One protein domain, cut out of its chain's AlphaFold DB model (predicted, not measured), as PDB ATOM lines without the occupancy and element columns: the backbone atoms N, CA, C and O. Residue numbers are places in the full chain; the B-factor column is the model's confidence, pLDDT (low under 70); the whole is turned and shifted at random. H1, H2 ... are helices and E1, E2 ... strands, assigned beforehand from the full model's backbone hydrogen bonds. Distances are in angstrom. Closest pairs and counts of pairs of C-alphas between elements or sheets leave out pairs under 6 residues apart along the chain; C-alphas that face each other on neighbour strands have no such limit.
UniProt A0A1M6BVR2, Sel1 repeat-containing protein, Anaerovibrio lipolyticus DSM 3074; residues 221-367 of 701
ATOM      1  N   ASP A 221     101.057  12.553  16.041       93.94
ATOM      2  CA  ASP A 221      99.770  13.175  16.336       93.94
ATOM      3  C   ASP A 221      99.510  13.180  17.846       93.94
ATOM      4  O   ASP A 221      98.931  12.250  18.396       93.94
ATOM      5  N   VAL A 222      99.918  14.257  18.514       93.75
ATOM      6  CA  VAL A 222      99.746  14.430  19.967       93.75
ATOM      7  C   VAL A 222      98.267  14.424  20.373       93.75
ATOM      8  O   VAL A 222      97.922  14.014  21.479       93.75
ATOM      9  N   ASN A 223      97.374  14.857  19.477       94.00
ATOM     10  CA  ASN A 223      95.965  15.076  19.795       94.00
ATOM     11  C   ASN A 223      95.215  13.768  20.094       94.00
ATOM     12  O   ASN A 223      94.260  13.779  20.871       94.00
ATOM     13  N   ILE A 224      95.665  12.636  19.541       94.12
ATOM     14  CA  ILE A 224      95.006  11.341  19.750       94.12
ATOM     15  C   ILE A 224      95.071  10.884  21.213       94.12
ATOM     16  O   ILE A 224      94.119  10.283  21.708       94.12
ATOM     17  N   VAL A 225      96.138  11.242  21.939       92.31
ATOM     18  CA  VAL A 225      96.336  10.880  23.354       92.31
ATOM     19  C   VAL A 225      95.190  11.410  24.218       92.31
ATOM     20  O   VAL A 225      94.699  10.727  25.114       92.31
ATOM     21  N   PHE A 226      94.678  12.597  23.889       92.50
ATOM     22  CA  PHE A 226      93.576  13.241  24.608       92.50
ATOM     23  C   PHE A 226      92.200  12.649  24.301       92.50
ATOM     24  O   PHE A 226      91.229  12.962  24.992       92.50
ATOM     25  N   LEU A 227      92.113  11.778  23.294       93.19
ATOM     26  CA  LEU A 227      90.908  11.041  22.932       93.19
ATOM     27  C   LEU A 227      90.926   9.589  23.436       93.19
ATOM     28  O   LEU A 227      89.974   8.861  23.172       93.19
ATOM     29  N   LYS A 228      91.933   9.172  24.219       90.38
ATOM     30  CA  LYS A 228      91.980   7.831  24.839       90.38
ATOM     31  C   LYS A 228      90.691   7.474  25.575       90.38
ATOM     32  O   LYS A 228      90.066   6.464  25.274       90.38
ATOM     33  N   LYS A 229      90.248   8.345  26.491       88.56
ATOM     34  CA  LYS A 229      88.972   8.152  27.199       88.56
ATOM     35  C   LYS A 229      87.785   8.182  26.238       88.56
ATOM     36  O   LYS A 229      86.851   7.406  26.410       88.56
ATOM     37  N   PHE A 230      87.843   9.022  25.204       92.31
ATOM     38  CA  PHE A 230      86.765   9.116  24.228       92.31
ATOM     39  C   PHE A 230      86.529   7.790  23.488       92.31
ATOM     40  O   PHE A 230      85.384   7.422  23.237       92.31
ATOM     41  N   PHE A 231      87.605   7.051  23.211       90.44
ATOM     42  CA  PHE A 231      87.579   5.755  22.534       90.44
ATOM     43  C   PHE A 231      87.633   4.541  23.480       90.44
ATOM     44  O   PHE A 231      87.792   3.428  22.992       90.44
ATOM     45  N   GLN A 232      87.469   4.706  24.801       81.25
ATOM     46  CA  GLN A 232      87.647   3.633  25.804       81.25
ATOM     47  C   GLN A 232      86.904   2.318  25.502       81.25
ATOM     48  O   GLN A 232      87.417   1.240  25.791       81.25
ATOM     49  N   GLU A 233      85.721   2.381  24.891       75.00
ATOM     50  CA  GLU A 233      84.934   1.193  24.533       75.00
ATOM     51  C   GLU A 233      85.427   0.478  23.274       75.00
ATOM     52  O   GLU A 233      85.244  -0.728  23.138       75.00
ATOM     53  N   PHE A 234      86.111   1.180  22.369       68.25
ATOM     54  CA  PHE A 234      86.811   0.542  21.250       68.25
ATOM     55  C   PHE A 234      88.095  -0.169  21.694       68.25
ATOM     56  O   PHE A 234      88.707  -0.866  20.890       68.25
ATOM     57  N   ILE A 235      88.505   0.035  22.948       64.38
ATOM     58  CA  ILE A 235      89.808  -0.370  23.480       64.38
ATOM     59  C   ILE A 235      89.687  -1.575  24.424       64.38
ATOM     60  O   ILE A 235      90.607  -2.378  24.506       64.38
ATOM     61  N   LYS A 236      88.562  -1.749  25.133       58.44
ATOM     62  CA  LYS A 236      88.403  -2.852  26.098       58.44
ATOM     63  C   LYS A 236      87.992  -4.167  25.424       58.44
ATOM     64  O   LYS A 236      86.810  -4.500  25.376       58.44
ATOM     65  N   GLN A 237      88.977  -4.949  24.984       52.97
ATOM     66  CA  GLN A 237      88.868  -6.411  24.903       52.97
ATOM     67  C   GLN A 237      89.817  -7.028  25.945       52.97
ATOM     68  O   GLN A 237      91.021  -6.796  25.910       52.97
ATOM     69  N   ASP A 238      89.260  -7.781  26.898       55.34
ATOM     70  CA  ASP A 238      89.982  -8.737  27.754       55.34
ATOM     71  C   ASP A 238      91.290  -8.234  28.414       55.34
ATOM     72  O   ASP A 238      92.334  -8.869  28.296       55.34
ATOM     73  N   ASP A 239      91.246  -7.093  29.120       55.25
ATOM     74  CA  ASP A 239      92.388  -6.491  29.850       55.25
ATOM     75  C   ASP A 239      93.636  -6.166  28.993       55.25
ATOM     76  O   ASP A 239      94.709  -5.874  29.530       55.25
ATOM     77  N   THR A 240      93.506  -6.146  27.662       55.41
ATOM     78  CA  THR A 240      94.559  -5.685  26.741       55.41
ATOM     79  C   THR A 240      94.330  -4.235  26.310       55.41
ATOM     80  O   THR A 240      93.202  -3.825  26.043       55.41
ATOM     81  N   ASP A 241      95.398  -3.429  26.270       64.69
ATOM     82  CA  ASP A 241      95.342  -2.036  25.805       64.69
ATOM     83  C   ASP A 241      95.343  -1.982  24.268       64.69
ATOM     84  O   ASP A 241      96.371  -1.777  23.623       64.69
ATOM     85  N   VAL A 242      94.171  -2.199  23.663       75.94
ATOM     86  CA  VAL A 242      93.986  -2.225  22.196       75.94
ATOM     87  C   VAL A 242      94.150  -0.827  21.562       75.94
ATOM     88  O   VAL A 242      94.249  -0.694  20.341       75.94
ATOM     89  N   PHE A 243      94.228   0.249  22.358       84.81
ATOM     90  CA  PHE A 243      94.413   1.605  21.831       84.81
ATOM     91  C   PHE A 243      95.733   1.742  21.086       84.81
ATOM     92  O   PHE A 243      95.783   2.350  20.015       84.81
ATOM     93  N   ASP A 244      96.788   1.159  21.651       84.81
ATOM     94  CA  ASP A 244      98.131   1.190  21.085       84.81
ATOM     95  C   ASP A 244      98.228   0.362  19.792       84.81
ATOM     96  O   ASP A 244      99.052   0.675  18.933       84.81
ATOM     97  N   GLU A 245      97.353  -0.634  19.605       86.25
ATOM     98  CA  GLU A 245      97.267  -1.420  18.368       86.25
ATOM     99  C   GLU A 245      96.571  -0.655  17.236       86.25
ATOM    100  O   GLU A 245      97.003  -0.710  16.082       86.25
ATOM    101  N   ILE A 246      95.491   0.067  17.554       88.69
ATOM    102  CA  ILE A 246      94.712   0.839  16.575       88.69
ATOM    103  C   ILE A 246      95.436   2.134  16.201       88.69
ATOM    104  O   ILE A 246      95.545   2.481  15.024       88.69
ATOM    105  N   PHE A 247      95.910   2.862  17.208       91.44
ATOM    106  CA  PHE A 247      96.598   4.137  17.062       91.44
ATOM    107  C   PHE A 247      98.059   3.943  17.432       91.44
ATOM    108  O   PHE A 247      98.494   4.349  18.512       91.44
ATOM    109  N   THR A 248      98.814   3.303  16.545       90.81
ATOM    110  CA  THR A 248     100.226   3.001  16.786       90.81
ATOM    111  C   THR A 248     101.070   4.269  16.912       90.81
ATOM    112  O   THR A 248     100.694   5.361  16.469       90.81
ATOM    113  N   LYS A 249     102.257   4.136  17.509       89.06
ATOM    114  CA  LYS A 249     103.192   5.253  17.696       89.06
ATOM    115  C   LYS A 249     103.675   5.849  16.368       89.06
ATOM    116  O   LYS A 249     103.974   7.041  16.306       89.06
ATOM    117  N   GLU A 250     103.739   5.038  15.314       88.75
ATOM    118  CA  GLU A 250     104.201   5.409  13.973       88.75
ATOM    119  C   GLU A 250     103.085   5.922  13.051       88.75
ATOM    120  O   GLU A 250     103.388   6.370  11.937       88.75
ATOM    121  N   GLU A 251     101.816   5.849  13.468       92.69
ATOM    122  CA  GLU A 251     100.685   6.280  12.648       92.69
ATOM    123  C   GLU A 251     100.691   7.803  12.452       92.69
ATOM    124  O   GLU A 251     100.822   8.594  13.384       92.69
ATOM    125  N   LYS A 252     100.540   8.228  11.195       90.31
ATOM    126  CA  LYS A 252     100.686   9.626  10.750       90.31
ATOM    127  C   LYS A 252      99.346  10.282  10.434       90.31
ATOM    128  O   LYS A 252      99.288  11.484  10.178       90.31
ATOM    129  N   ASN A 253      98.277   9.497  10.365       91.19
ATOM    130  CA  ASN A 253      96.955   9.928   9.946       91.19
ATOM    131  C   ASN A 253      95.851   9.302  10.810       91.19
ATOM    132  O   ASN A 253      94.855   8.794  10.287       91.19
ATOM    133  N   ASN A 254      95.984   9.430  12.133       93.81
ATOM    134  CA  ASN A 254      94.954   9.007  13.087       93.81
ATOM    135  C   ASN A 254      93.589   9.640  12.795       93.81
ATOM    136  O   ASN A 254      92.568   9.001  13.010       93.81
ATOM    137  N   TYR A 255      93.538  10.851  12.222       94.25
ATOM    138  CA  TYR A 255      92.275  11.474  11.812       94.25
ATOM    139  C   TYR A 255      91.447  10.585  10.872       94.25
ATOM    140  O   TYR A 255      90.225  10.542  10.992       94.25
ATOM    141  N   LYS A 256      92.086   9.867   9.936       94.25
ATOM    142  CA  LYS A 256      91.370   8.940   9.051       94.25
ATOM    143  C   LYS A 256      90.790   7.768   9.844       94.25
ATOM    144  O   LYS A 256      89.611   7.480   9.689       94.25
ATOM    145  N   ILE A 257      91.591   7.173  10.727       94.62
ATOM    146  CA  ILE A 257      91.167   6.070  11.600       94.62
ATOM    147  C   ILE A 257      89.995   6.507  12.487       94.62
ATOM    148  O   ILE A 257      88.986   5.818  12.546       94.62
ATOM    149  N   ILE A 258      90.078   7.697  13.094       95.12
ATOM    150  CA  ILE A 258      88.981   8.312  13.856       95.12
ATOM    151  C   ILE A 258      87.702   8.381  13.010       95.12
ATOM    152  O   ILE A 258      86.631   8.014  13.486       95.12
ATOM    153  N   CYS A 259      87.794   8.852  11.762       94.75
ATOM    154  CA  CYS A 259      86.621   8.966  10.893       94.75
ATOM    155  C   CYS A 259      86.006   7.604  10.562       94.75
ATOM    156  O   CYS A 259      84.779   7.491  10.537       94.75
ATOM    157  N   ASP A 260      86.853   6.603  10.323       92.62
ATOM    158  CA  ASP A 260      86.441   5.238  10.007       92.62
ATOM    159  C   ASP A 260      85.770   4.578  11.231       92.62
ATOM    160  O   ASP A 260      84.684   4.015  11.098       92.62
ATOM    161  N   LEU A 261      86.341   4.729  12.434       91.75
ATOM    162  CA  LEU A 261      85.783   4.204  13.692       91.75
ATOM    163  C   LEU A 261      84.448   4.850  14.075       91.75
ATOM    164  O   LEU A 261      83.546   4.172  14.562       91.75
ATOM    165  N   LEU A 262      84.322   6.162  13.867       93.06
ATOM    166  CA  LEU A 262      83.103   6.918  14.173       93.06
ATOM    167  C   LEU A 262      82.070   6.878  13.036       93.06
ATOM    168  O   LEU A 262      81.004   7.488  13.158       93.06
ATOM    169  N   GLU A 263      82.386   6.213  11.919       91.56
ATOM    170  CA  GLU A 263      81.545   6.136  10.720       91.56
ATOM    171  C   GLU A 263      81.044   7.532  10.273       91.56
ATOM    172  O   GLU A 263      79.847   7.783  10.075       91.56
ATOM    173  N   ILE A 264      81.965   8.500  10.167       91.25
ATOM    174  CA  ILE A 264      81.659   9.891   9.789       91.25
ATOM    175  C   ILE A 264      82.268  10.288   8.449       91.25
ATOM    176  O   ILE A 264      83.399   9.948   8.121       91.25
ATOM    177  N   ASN A 265      81.537  11.136   7.722       88.69
ATOM    178  CA  ASN A 265      82.072  11.921   6.612       88.69
ATOM    179  C   ASN A 265      82.154  13.403   7.029       88.69
ATOM    180  O   ASN A 265      81.186  14.146   6.841       88.69
ATOM    181  N   PRO A 266      83.243  13.827   7.691       84.31
ATOM    182  CA  PRO A 266      83.298  15.127   8.346       84.31
ATOM    183  C   PRO A 266      83.513  16.295   7.373       84.31
ATOM    184  O   PRO A 266      84.100  16.133   6.299       84.31
ATOM    185  N   PRO A 267      83.119  17.521   7.762       85.19
ATOM    186  CA  PRO A 267      83.368  18.710   6.960       85.19
ATOM    187  C   PRO A 267      84.869  19.012   6.858       85.19
ATOM    188  O   PRO A 267      85.642  18.751   7.780       85.19
ATOM    189  N   LYS A 268      85.287  19.660   5.759       82.25
ATOM    190  CA  LYS A 268      86.706  19.982   5.490       82.25
ATOM    191  C   LYS A 268      87.394  20.753   6.629       82.25
ATOM    192  O   LYS A 268      88.591  20.583   6.837       82.25
ATOM    193  N   GLY A 269      86.649  21.585   7.362       88.75
ATOM    194  CA  GLY A 269      87.169  22.366   8.487       88.75
ATOM    195  C   GLY A 269      87.509  21.538   9.732       88.75
ATOM    196  O   GLY A 269      88.391  21.943  10.486       88.75
ATOM    197  N   LEU A 270      86.882  20.369   9.926       92.94
ATOM    198  CA  LEU A 270      87.062  19.572  11.144       92.94
ATOM    199  C   LEU A 270      88.479  19.010  11.262       92.94
ATOM    200  O   LEU A 270      89.044  19.033  12.344       92.94
ATOM    201  N   ARG A 271      89.098  18.585  10.155       92.69
ATOM    202  CA  ARG A 271      90.482  18.084  10.178       92.69
ATOM    203  C   ARG A 271      91.467  19.138  10.671       92.69
ATOM    204  O   ARG A 271      92.353  18.833  11.462       92.69
ATOM    205  N   LYS A 272      91.313  20.376  10.191       91.75
ATOM    206  CA  LYS A 272      92.158  21.499  10.612       91.75
ATOM    207  C   LYS A 272      91.927  21.828  12.084       91.75
ATOM    208  O   LYS A 272      92.888  22.099  12.790       91.75
ATOM    209  N   ALA A 273      90.671  21.783  12.521       93.81
ATOM    210  CA  ALA A 273      90.327  21.979  13.915       93.81
ATOM    211  C   ALA A 273      90.899  20.879  14.817       93.81
ATOM    212  O   ALA A 273      91.563  21.221  15.779       93.81
ATOM    213  N   TYR A 274      90.732  19.595  14.480       94.62
ATOM    214  CA  TYR A 274      91.302  18.461  15.221       94.62
ATOM    215  C   TYR A 274      92.818  18.577  15.380       94.62
ATOM    216  O   TYR A 274      93.348  18.376  16.466       94.62
ATOM    217  N   ALA A 275      93.508  18.966  14.304       91.50
ATOM    218  CA  ALA A 275      94.950  19.166  14.328       91.50
ATOM    219  C   ALA A 275      95.398  20.280  15.289       91.50
ATOM    220  O   ALA A 275      96.588  20.396  15.524       91.50
ATOM    221  N   PHE A 276      94.495  21.118  15.800       91.94
ATOM    222  CA  PHE A 276      94.790  22.134  16.811       91.94
ATOM    223  C   PHE A 276      94.143  21.799  18.162       91.94
ATOM    224  O   PHE A 276      94.789  21.920  19.191       91.94
ATOM    225  N   ASN A 277      92.890  21.358  18.165       93.56
ATOM    226  CA  ASN A 277      92.107  21.005  19.337       93.56
ATOM    227  C   ASN A 277      91.602  19.557  19.216       93.56
ATOM    228  O   ASN A 277      90.707  19.307  18.398       93.56
ATOM    229  N   PRO A 278      92.075  18.616  20.051       93.94
ATOM    230  CA  PRO A 278      91.611  17.228  20.000       93.94
ATOM    231  C   PRO A 278      90.091  17.112  20.195       93.94
ATOM    232  O   PRO A 278      89.424  16.323  19.520       93.94
ATOM    233  N   TYR A 279      89.512  17.954  21.058       95.25
ATOM    234  CA  TYR A 279      88.095  17.905  21.420       95.25
ATOM    235  C   TYR A 279      87.161  18.465  20.344       95.25
ATOM    236  O   TYR A 279      85.942  18.354  20.478       95.25
ATOM    237  N   ALA A 280      87.689  18.978  19.226       95.38
ATOM    238  CA  ALA A 280      86.875  19.309  18.058       95.38
ATOM    239  C   ALA A 280      86.079  18.091  17.547       95.38
ATOM    240  O   ALA A 280      84.943  18.247  17.095       95.38
ATOM    241  N   ILE A 281      86.639  16.879  17.664       95.19
ATOM    242  CA  ILE A 281      85.941  15.625  17.336       95.19
ATOM    243  C   ILE A 281      84.753  15.402  18.274       95.19
ATOM    244  O   ILE A 281      83.656  15.109  17.802       95.19
ATOM    245  N   VAL A 282      84.945  15.598  19.581       95.44
ATOM    246  CA  VAL A 282      83.889  15.438  20.592       95.44
ATOM    247  C   VAL A 282      82.750  16.425  20.330       95.44
ATOM    248  O   VAL A 282      81.596  16.014  20.222       95.44
ATOM    249  N   TRP A 283      83.074  17.704  20.109       94.88
ATOM    250  CA  TRP A 283      82.100  18.731  19.718       94.88
ATOM    251  C   TRP A 283      81.311  18.352  18.466       94.88
ATOM    252  O   TRP A 283      80.084  18.452  18.446       94.88
ATOM    253  N   TYR A 284      82.006  17.914  17.413       95.19
ATOM    254  CA  TYR A 284      81.363  17.515  16.165       95.19
ATOM    255  C   TYR A 284      80.398  16.348  16.374       95.19
ATOM    256  O   TYR A 284      79.286  16.372  15.846       95.19
ATOM    257  N   MET A 285      80.796  15.351  17.162       95.06
ATOM    258  CA  MET A 285      79.961  14.187  17.436       95.06
ATOM    259  C   MET A 285      78.731  14.535  18.282       95.06
ATOM    260  O   MET A 285      77.638  14.090  17.938       95.06
ATOM    261  N   ILE A 286      78.863  15.407  19.291       94.38
ATOM    262  CA  ILE A 286      77.719  15.944  20.053       94.38
ATOM    263  C   ILE A 286      76.738  16.665  19.115       94.38
ATOM    264  O   ILE A 286      75.536  16.405  19.131       94.38
ATOM    265  N   PHE A 287      77.232  17.539  18.234       94.31
ATOM    266  CA  PHE A 287      76.364  18.262  17.301       94.31
ATOM    267  C   PHE A 287      75.730  17.365  16.237       94.31
ATOM    268  O   PHE A 287      74.572  17.587  15.876       94.31
ATOM    269  N   LYS A 288      76.441  16.329  15.775       92.62
ATOM    270  CA  LYS A 288      75.886  15.290  14.898       92.62
ATOM    271  C   LYS A 288      74.748  14.546  15.605       92.62
ATOM    272  O   LYS A 288      73.685  14.387  15.011       92.62
ATOM    273  N   GLN A 289      74.941  14.156  16.867       92.69
ATOM    274  CA  GLN A 289      73.920  13.516  17.707       92.69
ATOM    275  C   GLN A 289      72.688  14.404  17.913       92.69
ATOM    276  O   GLN A 289      71.565  13.907  17.933       92.69
ATOM    277  N   TRP A 290      72.868  15.720  18.018       93.25
ATOM    278  CA  TRP A 290      71.762  16.678  18.135       93.25
ATOM    279  C   TRP A 290      71.149  17.089  16.789       93.25
ATOM    280  O   TRP A 290      70.238  17.913  16.759       93.25
ATOM    281  N   GLY A 291      71.626  16.530  15.673       92.50
ATOM    282  CA  GLY A 291      71.078  16.786  14.342       92.50
ATOM    283  C   GLY A 291      71.357  18.187  13.792       92.50
ATOM    284  O   GLY A 291      70.653  18.623  12.879       92.50
ATOM    285  N   ILE A 292      72.363  18.889  14.321       93.38
ATOM    286  CA  ILE A 292      72.760  20.225  13.863       93.38
ATOM    287  C   ILE A 292      73.345  20.133  12.450       93.38
ATOM    288  O   ILE A 292      74.174  19.264  12.169       93.38
ATOM    289  N   LYS A 293      72.942  21.040  11.554       89.56
ATOM    290  CA  LYS A 293      73.343  21.016  10.135       89.56
ATOM    291  C   LYS A 293      74.283  22.152   9.749       89.56
ATOM    292  O   LYS A 293      75.104  21.970   8.848       89.56
ATOM    293  N   ASP A 294      74.185  23.317  10.387       87.94
ATOM    294  CA  ASP A 294      74.997  24.474  10.002       87.94
ATOM    295  C   ASP A 294      76.436  24.390  10.543       87.94
ATOM    296  O   ASP A 294      76.752  24.737  11.687       87.94
ATOM    297  N   ILE A 295      77.341  23.973   9.656       86.12
ATOM    298  CA  ILE A 295      78.779  23.826   9.917       86.12
ATOM    299  C   ILE A 295      79.423  25.146  10.377       86.12
ATOM    300  O   ILE A 295      80.379  25.112  11.154       86.12
ATOM    301  N   ASN A 296      78.923  26.311   9.945       86.38
ATOM    302  CA  ASN A 296      79.524  27.595  10.322       86.38
ATOM    303  C   ASN A 296      79.338  27.892  11.812       86.38
ATOM    304  O   ASN A 296      80.201  28.528  12.422       86.38
ATOM    305  N   PHE A 297      78.231  27.435  12.407       86.62
ATOM    306  CA  PHE A 297      78.040  27.543  13.849       86.62
ATOM    307  C   PHE A 297      78.891  26.522  14.598       86.62
ATOM    308  O   PHE A 297      79.555  26.919  15.554       86.62
ATOM    309  N   MET A 298      78.959  25.267  14.132       90.38
ATOM    310  CA  MET A 298      79.813  24.236  14.746       90.38
ATOM    311  C   MET A 298      81.278  24.678  14.823       90.38
ATOM    312  O   MET A 298      81.921  24.534  15.859       90.38
ATOM    313  N   HIS A 299      81.792  25.279  13.743       90.44
ATOM    314  CA  HIS A 299      83.197  25.666  13.628       90.44
ATOM    315  C   HIS A 299      83.662  26.628  14.731       90.44
ATOM    316  O   HIS A 299      84.848  26.660  15.043       90.44
ATOM    317  N   LYS A 300      82.755  27.397  15.347       90.12
ATOM    318  CA  LYS A 300      83.099  28.285  16.470       90.12
ATOM    319  C   LYS A 300      83.455  27.519  17.740       90.12
ATOM    320  O   LYS A 300      84.300  27.981  18.494       90.12
ATOM    321  N   PHE A 301      82.833  26.365  17.962       93.00
ATOM    322  CA  PHE A 301      83.045  25.541  19.152       93.00
ATOM    323  C   PHE A 301      84.332  24.733  19.083       93.00
ATOM    324  O   PHE A 301      84.943  24.457  20.104       93.00
ATOM    325  N   PHE A 302      84.785  24.398  17.876       92.44
ATOM    326  CA  PHE A 302      85.986  23.589  17.689       92.44
ATOM    327  C   PHE A 302      87.277  24.229  18.227       92.44
ATOM    328  O   PHE A 302      88.287  23.543  18.327       92.44
ATOM    329  N   TYR A 303      87.253  25.517  18.563       89.94
ATOM    330  CA  TYR A 303      88.381  26.258  19.136       89.94
ATOM    331  C   TYR A 303      88.066  26.799  20.535       89.94
ATOM    332  O   TYR A 303      88.760  27.694  21.005       89.94
ATOM    333  N   LEU A 304      86.989  26.320  21.162       89.56
ATOM    334  CA  LEU A 304      86.771  26.546  22.583       89.56
ATOM    335  C   LEU A 304      87.694  25.646  23.405       89.56
ATOM    336  O   LEU A 304      88.195  24.620  22.921       89.56
ATOM    337  N   ASP A 305      87.850  26.036  24.663       79.94
ATOM    338  CA  ASP A 305      88.504  25.234  25.685       79.94
ATOM    339  C   ASP A 305      87.766  23.904  25.905       79.94
ATOM    340  O   ASP A 305      86.752  23.583  25.273       79.94
ATOM    341  N   ASP A 306      88.302  23.074  26.787       81.19
ATOM    342  CA  ASP A 306      87.891  21.688  26.954       81.19
ATOM    343  C   ASP A 306      86.584  21.515  27.749       81.19
ATOM    344  O   ASP A 306      86.424  20.503  28.425       81.19
ATOM    345  N   CYS A 307      85.618  22.442  27.667       87.62
ATOM    346  CA  CYS A 307      84.345  22.327  28.385       87.62
ATOM    347  C   CYS A 307      83.098  22.753  27.588       87.62
ATOM    348  O   CYS A 307      83.127  23.640  26.736       87.62
ATOM    349  N   ILE A 308      81.972  22.109  27.905       90.75
ATOM    350  CA  ILE A 308      80.619  22.466  27.466       90.75
ATOM    351  C   ILE A 308      79.790  22.805  28.703       90.75
ATOM    352  O   ILE A 308      79.496  21.916  29.496       90.75
ATOM    353  N   ALA A 309      79.459  24.086  28.896       88.56
ATOM    354  CA  ALA A 309      78.748  24.585  30.081       88.56
ATOM    355  C   ALA A 309      79.262  23.950  31.397       88.56
ATOM    356  O   ALA A 309      78.558  23.168  32.020       88.56
ATOM    357  N   ASN A 310      80.518  24.193  31.786       87.25
ATOM    358  CA  ASN A 310      81.153  23.629  32.999       87.25
ATOM    359  C   ASN A 310      81.350  22.095  33.009       87.25
ATOM    360  O   ASN A 310      81.794  21.532  34.012       87.25
ATOM    361  N   LEU A 311      81.053  21.383  31.917       87.44
ATOM    362  CA  LEU A 311      81.293  19.943  31.796       87.44
ATOM    363  C   LEU A 311      82.527  19.688  30.927       87.44
ATOM    364  O   LEU A 311      82.503  19.917  29.721       87.44
ATOM    365  N   TYR A 312      83.600  19.180  31.534       89.50
ATOM    366  CA  TYR A 312      84.839  18.901  30.807       89.50
ATOM    367  C   TYR A 312      84.688  17.808  29.735       89.50
ATOM    368  O   TYR A 312      84.266  16.684  30.034       89.50
ATOM    369  N   LEU A 313      85.108  18.127  28.510       91.31
ATOM    370  CA  LEU A 313      85.059  17.304  27.301       91.31
ATOM    371  C   LEU A 313      85.966  16.076  27.390       91.31
ATOM    372  O   LEU A 313      85.597  15.016  26.894       91.31
ATOM    373  N   HIS A 314      87.091  16.166  28.108       88.50
ATOM    374  CA  HIS A 314      87.997  15.031  28.331       88.50
ATOM    375  C   HIS A 314      87.350  13.871  29.108       88.50
ATOM    376  O   HIS A 314      87.918  12.783  29.191       88.50
ATOM    377  N   ARG A 315      86.168  14.085  29.705       88.75
ATOM    378  CA  ARG A 315      85.412  13.051  30.424       88.75
ATOM    379  C   ARG A 315      84.334  12.364  29.581       88.75
ATOM    380  O   ARG A 315      83.712  11.437  30.094       88.75
ATOM    381  N   PHE A 316      84.098  12.804  28.352       91.38
ATOM    382  CA  PHE A 316      83.125  12.181  27.456       91.38
ATOM    383  C   PHE A 316      83.715  10.947  26.771       91.38
ATOM    384  O   PHE A 316      84.926  10.864  26.562       91.38
ATOM    385  N   HIS A 317      82.846  10.007  26.410       91.19
ATOM    386  CA  HIS A 317      83.171   8.825  25.620       91.19
ATOM    387  C   HIS A 317      82.116   8.544  24.562       91.19
ATOM    388  O   HIS A 317      80.977   9.001  24.661       91.19
ATOM    389  N   TYR A 318      82.533   7.846  23.513       92.00
ATOM    390  CA  TYR A 318      81.644   7.377  22.469       92.00
ATOM    391  C   TYR A 318      81.170   5.965  22.795       92.00
ATOM    392  O   TYR A 318      81.990   5.052  22.887       92.00
ATOM    393  N   ASP A 319      79.858   5.822  22.938       88.88
ATOM    394  CA  ASP A 319      79.174   4.543  23.044       88.88
ATOM    395  C   ASP A 319      79.042   3.937  21.644       88.88
ATOM    396  O   ASP A 319      78.432   4.529  20.739       88.88
ATOM    397  N   ARG A 320      79.659   2.770  21.441       84.88
ATOM    398  CA  ARG A 320      79.677   2.115  20.127       84.88
ATOM    399  C   ARG A 320      78.332   1.486  19.767       84.88
ATOM    400  O   ARG A 320      77.988   1.472  18.581       84.88
ATOM    401  N   GLU A 321      77.619   0.937  20.744       84.19
ATOM    402  CA  GLU A 321      76.357   0.226  20.522       84.19
ATOM    403  C   GLU A 321      75.249   1.220  20.170       84.19
ATOM    404  O   GLU A 321      74.582   1.072  19.143       84.19
ATOM    405  N   GLU A 322      75.152   2.297  20.947       87.00
ATOM    406  CA  GLU A 322      74.159   3.362  20.769       87.00
ATOM    407  C   GLU A 322      74.597   4.423  19.743       87.00
ATOM    408  O   GLU A 322      73.815   5.294  19.351       87.00
ATOM    409  N   LYS A 323      75.852   4.357  19.277       88.56
ATOM    410  CA  LYS A 323      76.469   5.304  18.329       88.56
ATOM    411  C   LYS A 323      76.330   6.764  18.769       88.56
ATOM    412  O   LYS A 323      76.047   7.654  17.957       88.56
ATOM    413  N   CYS A 324      76.531   7.016  20.058       89.75
ATOM    414  CA  CYS A 324      76.307   8.318  20.671       89.75
ATOM    415  C   CYS A 324      77.477   8.743  21.563       89.75
ATOM    416  O   CYS A 324      78.279   7.936  22.015       89.75
ATOM    417  N   VAL A 325      77.598  10.044  21.795       91.25
ATOM    418  CA  VAL A 325      78.508  10.617  22.779       91.25
ATOM    419  C   VAL A 325      77.784  10.717  24.111       91.25
ATOM    420  O   VAL A 325      76.742  11.366  24.228       91.25
ATOM    421  N   THR A 326      78.383  10.113  25.127       86.56
ATOM    422  CA  THR A 326      77.888  10.117  26.498       86.56
ATOM    423  C   THR A 326      79.027  10.395  27.482       86.56
ATOM    424  O   THR A 326      80.170  10.686  27.108       86.56
ATOM    425  N   ARG A 327      78.709  10.404  28.771       84.31
ATOM    426  CA  ARG A 327      79.629  10.678  29.874       84.31
ATOM    427  C   ARG A 327      79.214   9.841  31.076       84.31
ATOM    428  O   ARG A 327      78.062   9.435  31.171       84.31
ATOM    429  N   ASP A 328      80.152   9.606  31.992       68.12
ATOM    430  CA  ASP A 328      79.922   8.838  33.219       68.12
ATOM    431  C   ASP A 328      78.586   9.225  33.894       68.12
ATOM    432  O   ASP A 328      78.364  10.388  34.250       68.12
ATOM    433  N   VAL A 329      77.714   8.221  34.061       52.78
ATOM    434  CA  VAL A 329      76.280   8.298  34.435       52.78
ATOM    435  C   VAL A 329      76.023   9.023  35.767       52.78
ATOM    436  O   VAL A 329      74.905   9.435  36.058       52.78
ATOM    437  N   ALA A 330      77.062   9.250  36.570       48.00
ATOM    438  CA  ALA A 330      76.969   9.905  37.871       48.00
ATOM    439  C   ALA A 330      76.585  11.401  37.815       48.00
ATOM    440  O   ALA A 330      76.363  12.000  38.864       48.00
ATOM    441  N   ILE A 331      76.523  12.034  36.635       56.91
ATOM    442  CA  ILE A 331      76.271  13.479  36.516       56.91
ATOM    443  C   ILE A 331      74.950  13.751  35.783       56.91
ATOM    444  O   ILE A 331      74.908  13.855  34.556       56.91
ATOM    445  N   VAL A 332      73.892  13.994  36.565       70.94
ATOM    446  CA  VAL A 332      72.561  14.465  36.119       70.94
ATOM    447  C   VAL A 332      72.655  15.673  35.167       70.94
ATOM    448  O   VAL A 332      71.873  15.791  34.226       70.94
ATOM    449  N   ARG A 333      73.671  16.533  35.343       86.06
ATOM    450  CA  ARG A 333      73.856  17.767  34.558       86.06
ATOM    451  C   ARG A 333      73.984  17.543  33.048       86.06
ATOM    452  O   ARG A 333      73.496  18.380  32.297       86.06
ATOM    453  N   TRP A 334      74.610  16.452  32.583       87.88
ATOM    454  CA  TRP A 334      74.727  16.211  31.133       87.88
ATOM    455  C   TRP A 334      73.366  15.923  30.499       87.88
ATOM    456  O   TRP A 334      72.997  16.577  29.530       87.88
ATOM    457  N   ILE A 335      72.608  14.996  31.092       88.12
ATOM    458  CA  ILE A 335      71.272  14.596  30.624       88.12
ATOM    459  C   ILE A 335      70.354  15.820  30.561       88.12
ATOM    460  O   ILE A 335      69.673  16.063  29.566       88.12
ATOM    461  N   VAL A 336      70.392  16.624  31.620       90.62
ATOM    462  CA  VAL A 336      69.589  17.835  31.764       90.62
ATOM    463  C   VAL A 336      69.981  18.914  30.744       90.62
ATOM    464  O   VAL A 336      69.107  19.512  30.114       90.62
ATOM    465  N   LEU A 337      71.284  19.137  30.528       92.31
ATOM    466  CA  LEU A 337      71.773  20.075  29.517       92.31
ATOM    467  C   LEU A 337      71.397  19.624  28.102       92.31
ATOM    468  O   LEU A 337      70.914  20.430  27.308       92.31
ATOM    469  N   GLU A 338      71.598  18.344  27.782       92.12
ATOM    470  CA  GLU A 338      71.243  17.777  26.483       92.12
ATOM    471  C   GLU A 338      69.740  17.912  26.208       92.12
ATOM    472  O   GLU A 338      69.352  18.350  25.121       92.12
ATOM    473  N   PHE A 339      68.902  17.593  27.196       94.38
ATOM    474  CA  PHE A 339      67.457  17.775  27.104       94.38
ATOM    475  C   PHE A 339      67.093  19.232  26.801       94.38
ATOM    476  O   PHE A 339      66.360  19.498  25.847       94.38
ATOM    477  N   TYR A 340      67.649  20.181  27.559       95.75
ATOM    478  CA  TYR A 340      67.376  21.601  27.355       95.75
ATOM    479  C   TYR A 340      67.849  22.102  25.986       95.75
ATOM    480  O   TYR A 340      67.119  22.832  25.318       95.75
ATOM    481  N   CYS A 341      69.031  21.682  25.525       95.69
ATOM    482  CA  CYS A 341      69.543  22.023  24.197       95.69
ATOM    483  C   CYS A 341      68.629  21.511  23.080       95.69
ATOM    484  O   CYS A 341      68.312  22.272  22.163       95.69
ATOM    485  N   LYS A 342      68.178  20.251  23.154       95.75
ATOM    486  CA  LYS A 342      67.248  19.666  22.170       95.75
ATOM    487  C   LYS A 342      65.898  20.377  22.186       95.75
ATOM    488  O   LYS A 342      65.399  20.768  21.135       95.75
ATOM    489  N   TRP A 343      65.358  20.642  23.371       96.62
ATOM    490  CA  TRP A 343      64.124  21.406  23.518       96.62
ATOM    491  C   TRP A 343      64.262  22.829  22.948       96.62
ATOM    492  O   TRP A 343      63.459  23.262  22.126       96.62
ATOM    493  N   LEU A 344      65.324  23.561  23.293       95.94
ATOM    494  CA  LEU A 344      65.543  24.921  22.795       95.94
ATOM    495  C   LEU A 344      65.780  24.946  21.277       95.94
ATOM    496  O   LEU A 344      65.374  25.896  20.602       95.94
ATOM    497  N   LEU A 345      66.416  23.903  20.736       95.94
ATOM    498  CA  LEU A 345      66.590  23.699  19.302       95.94
ATOM    499  C   LEU A 345      65.235  23.593  18.587       95.94
ATOM    500  O   LEU A 345      65.040  24.283  17.587       95.94
ATOM    501  N   GLU A 346      64.292  22.813  19.118       96.06
ATOM    502  CA  GLU A 346      62.930  22.699  18.573       96.06
ATOM    503  C   GLU A 346      62.176  24.036  18.622       96.06
ATOM    504  O   GLU A 346      61.503  24.413  17.664       96.06
ATOM    505  N   GLN A 347      62.330  24.793  19.713       96.00
ATOM    506  CA  GLN A 347      61.550  26.012  19.950       96.00
ATOM    507  C   GLN A 347      62.115  27.266  19.261       96.00
ATOM    508  O   GLN A 347      61.374  28.187  18.905       96.00
ATOM    509  N   LYS A 348      63.443  27.369  19.116       94.69
ATOM    510  CA  LYS A 348      64.128  28.596  18.660       94.69
ATOM    511  C   LYS A 348      65.051  28.382  17.454       94.69
ATOM    512  O   LYS A 348      65.528  29.380  16.898       94.69
ATOM    513  N   GLY A 349      65.292  27.135  17.048       94.56
ATOM    514  CA  GLY A 349      66.181  26.758  15.949       94.56
ATOM    515  C   GLY A 349      67.677  26.824  16.288       94.56
ATOM    516  O   GLY A 349      68.092  27.420  17.287       94.56
ATOM    517  N   GLU A 350      68.503  26.252  15.398       94.69
ATOM    518  CA  GLU A 350      69.955  26.060  15.592       94.69
ATOM    519  C   GLU A 350      70.676  27.352  15.997       94.69
ATOM    520  O   GLU A 350      71.420  27.384  16.974       94.69
ATOM    521  N   LYS A 351      70.412  28.456  15.285       93.50
ATOM    522  CA  LYS A 351      71.126  29.728  15.473       93.50
ATOM    523  C   LYS A 351      71.011  30.283  16.893       93.50
ATOM    524  O   LYS A 351      71.988  30.821  17.414       93.50
ATOM    525  N   LYS A 352      69.818  30.241  17.494       93.38
ATOM    526  CA  LYS A 352      69.586  30.819  18.828       93.38
ATOM    527  C   LYS A 352      70.126  29.899  19.918       93.38
ATOM    528  O   LYS A 352      70.830  30.388  20.796       93.38
ATOM    529  N   MET A 353      69.858  28.599  19.805       95.06
ATOM    530  CA  MET A 353      70.358  27.594  20.742       95.06
ATOM    531  C   MET A 353      71.895  27.585  20.776       95.06
ATOM    532  O   MET A 353      72.484  27.770  21.838       95.06
ATOM    533  N   LEU A 354      72.560  27.507  19.616       95.00
ATOM    534  CA  LEU A 354      74.025  27.474  19.550       95.00
ATOM    535  C   LEU A 354      74.661  28.790  20.004       95.00
ATOM    536  O   LEU A 354      75.735  28.778  20.595       95.00
ATOM    537  N   LYS A 355      74.017  29.943  19.770       92.69
ATOM    538  CA  LYS A 355      74.529  31.217  20.298       92.69
ATOM    539  C   LYS A 355      74.527  31.224  21.828       92.69
ATOM    540  O   LYS A 355      75.494  31.703  22.410       92.69
ATOM    541  N   TRP A 356      73.467  30.715  22.454       92.75
ATOM    542  CA  TRP A 356      73.397  30.584  23.909       92.75
ATOM    543  C   TRP A 356      74.456  29.603  24.426       92.75
ATOM    544  O   TRP A 356      75.270  29.985  25.263       92.75
ATOM    545  N   LEU A 357      74.517  28.395  23.851       94.00
ATOM    546  CA  LEU A 357      75.462  27.359  24.271       94.00
ATOM    547  C   LEU A 357      76.920  27.820  24.154       94.00
ATOM    548  O   LEU A 357      77.740  27.518  25.017       94.00
ATOM    549  N   TYR A 358      77.242  28.571  23.097       92.94
ATOM    550  CA  TYR A 358      78.575  29.130  22.898       92.94
ATOM    551  C   TYR A 358      78.976  30.074  24.033       92.94
ATOM    552  O   TYR A 358      80.098  29.987  24.518       92.94
ATOM    553  N   VAL A 359      78.066  30.950  24.476       90.25
ATOM    554  CA  VAL A 359      78.339  31.898  25.568       90.25
ATOM    555  C   VAL A 359      78.618  31.147  26.868       90.25
ATOM    556  O   VAL A 359      79.666  31.356  27.470       90.25
ATOM    557  N   VAL A 360      77.742  30.213  27.250       90.25
ATOM    558  CA  VAL A 360      77.901  29.470  28.515       90.25
ATOM    559  C   VAL A 360      79.078  28.489  28.501       90.25
ATOM    560  O   VAL A 360      79.612  28.160  29.555       90.25
ATOM    561  N   SER A 361      79.503  28.022  27.321       91.31
ATOM    562  CA  SER A 361      80.656  27.117  27.188       91.31
ATOM    563  C   SER A 361      81.987  27.858  27.124       91.31
ATOM    564  O   SER A 361      82.970  27.365  27.656       91.31
ATOM    565  N   ARG A 362      82.035  29.041  26.498       87.50
ATOM    566  CA  ARG A 362      83.260  29.851  26.423       87.50
ATOM    567  C   ARG A 362      83.662  30.404  27.788       87.50
ATOM    568  O   ARG A 362      84.841  30.429  28.101       87.50
ATOM    569  N   ASP A 363      82.686  30.855  28.568       77.69
ATOM    570  CA  ASP A 363      82.949  31.571  29.819       77.69
ATOM    571  C   ASP A 363      82.945  30.634  31.049       77.69
ATOM    572  O   ASP A 363      83.077  31.115  32.168       77.69
ATOM    573  N   ALA A 364      82.767  29.315  30.856       64.69
ATOM    574  CA  ALA A 364      82.642  28.306  31.920       64.69
ATOM    575  C   ALA A 364      81.690  28.731  33.067       64.69
ATOM    576  O   ALA A 364      81.994  28.548  34.245       64.69
ATOM    577  N   SER A 365      80.545  29.337  32.732       68.12
ATOM    578  CA  SER A 365      79.791  30.214  33.645       68.12
ATOM    579  C   SER A 365      78.322  29.837  33.849       68.12
ATOM    580  O   SER A 365      77.489  30.704  34.122       68.12
ATOM    581  N   MET A 366      77.972  28.551  33.751       85.62
ATOM    582  CA  MET A 366      76.678  28.120  34.276       85.62
ATOM    583  C   MET A 366      76.685  28.166  35.805       85.62
ATOM    584  O   MET A 366      77.383  27.389  36.455       85.62
ATOM    585  N   THR A 367      75.879  29.068  36.358       83.94
ATOM    586  CA  THR A 367      75.682  29.209  37.808       83.94
ATOM    587  C   THR A 367      74.851  28.056  38.371       83.94
ATOM    588  O   THR A 367      74.110  27.392  37.638       83.94
TER     589      THR A 367
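AT A GLANCE: This is residues 221 to 367 of the 701 residues of the protein "Sel1 repeat-containing protein" of Anaerovibrio lipolyticus DSM 3074 (UniProt A0A1M6BVR2). A small two-strand hairpin, E1 and E2, packs on one side of the middle helix H6, and on its other side lie H5 and H7, side by side, H5 making a corner with H6 where Tyr 274 comes near Ala 280, and H7 packing on H6 at a steep tilt. The helical hairpin H8 and H9 makes one end of the longest axis, and the short helices H1 to H4 are loosely placed toward the other end. The printed part has 147 residues and is mostly helix, in the order H1 to H7, E1, E2, H8, H9; the sheet E1 - E2 is antiparallel. It is compact, with a radius of gyration of the C-alphas of 15.3 A and spans of 45 by 34 by 25 A.

HOW THE PARTS SIT: Begin at H1, residues 222 to 227, and look on to H4, residues 254 to 261: they are close but not clearly touching, closest at the C-alphas of Ile 224 and Asn 254, 7.1 A. Between them, H2, residues 232 to 235, and H3, residues 243 to 246, are close but not clearly touching, with the C-alphas of Ile 235 and Phe 243 closest at 5.3 A. Next, H5, residues 268 to 274, touches H6, residues 280 to 289, at a steep tilt of 55 degrees, opposite ways; the C-alphas of Tyr 274 and Ala 280 are closest, 5.3 A. H7, residues 295 to 301, touches H6 at a steep tilt of 52 degrees, closest at the C-alphas of Trp 283 and Phe 301, 6.9 A. E1, residues 316 to 319, and E2, residues 324 to 327, form a hairpin; look for N 317 and O 326, 2.8 A apart. The C-alphas of Ile 286 and Val 325, closest between H6 and E2, are 6.0 A apart. H8, residues 332 to 348, touches H9, residues 350 to 362, with residues 341 to 345 alone, closest at the C-alphas of Leu 345 and Met 353, 5.6 A; this is a helical hairpin. H9 touches H7 at a shallow tilt of 16 degrees, closest at the C-alphas of Phe 301 and Tyr 358, 6.8 A. H4, H6, H8 and H9 have every O i to N i+4 pair within hydrogen-bond range; H5 has 2 of 3, H1 0 of 2 with 3 of 3 O i to N i+3 pairs, H7 1 of 3 with 3 of 4, and H2 and H3 are too short for an i+4 pair.

IN THESE COORDINATES: Find C-alpha 222 at (99.746, 14.430, 19.967), where H1 begins. H6 runs 14.2 A, and H8 24.0 A from C-alpha 332 at (72.561, 14.465, 36.119). H9 runs 17.6 A to C-alpha 362 at (83.260, 29.851, 26.423).

THE WHOLE: The C-alphas farthest apart, of Glu 250 and Gln 347, are 47.7 A apart. The printed part has no cut; the link from H7 to E1 is long, residues 302 to 315. The pLDDT is under 70 at residues 234 to 241, 328 to 331 and 364 to 365.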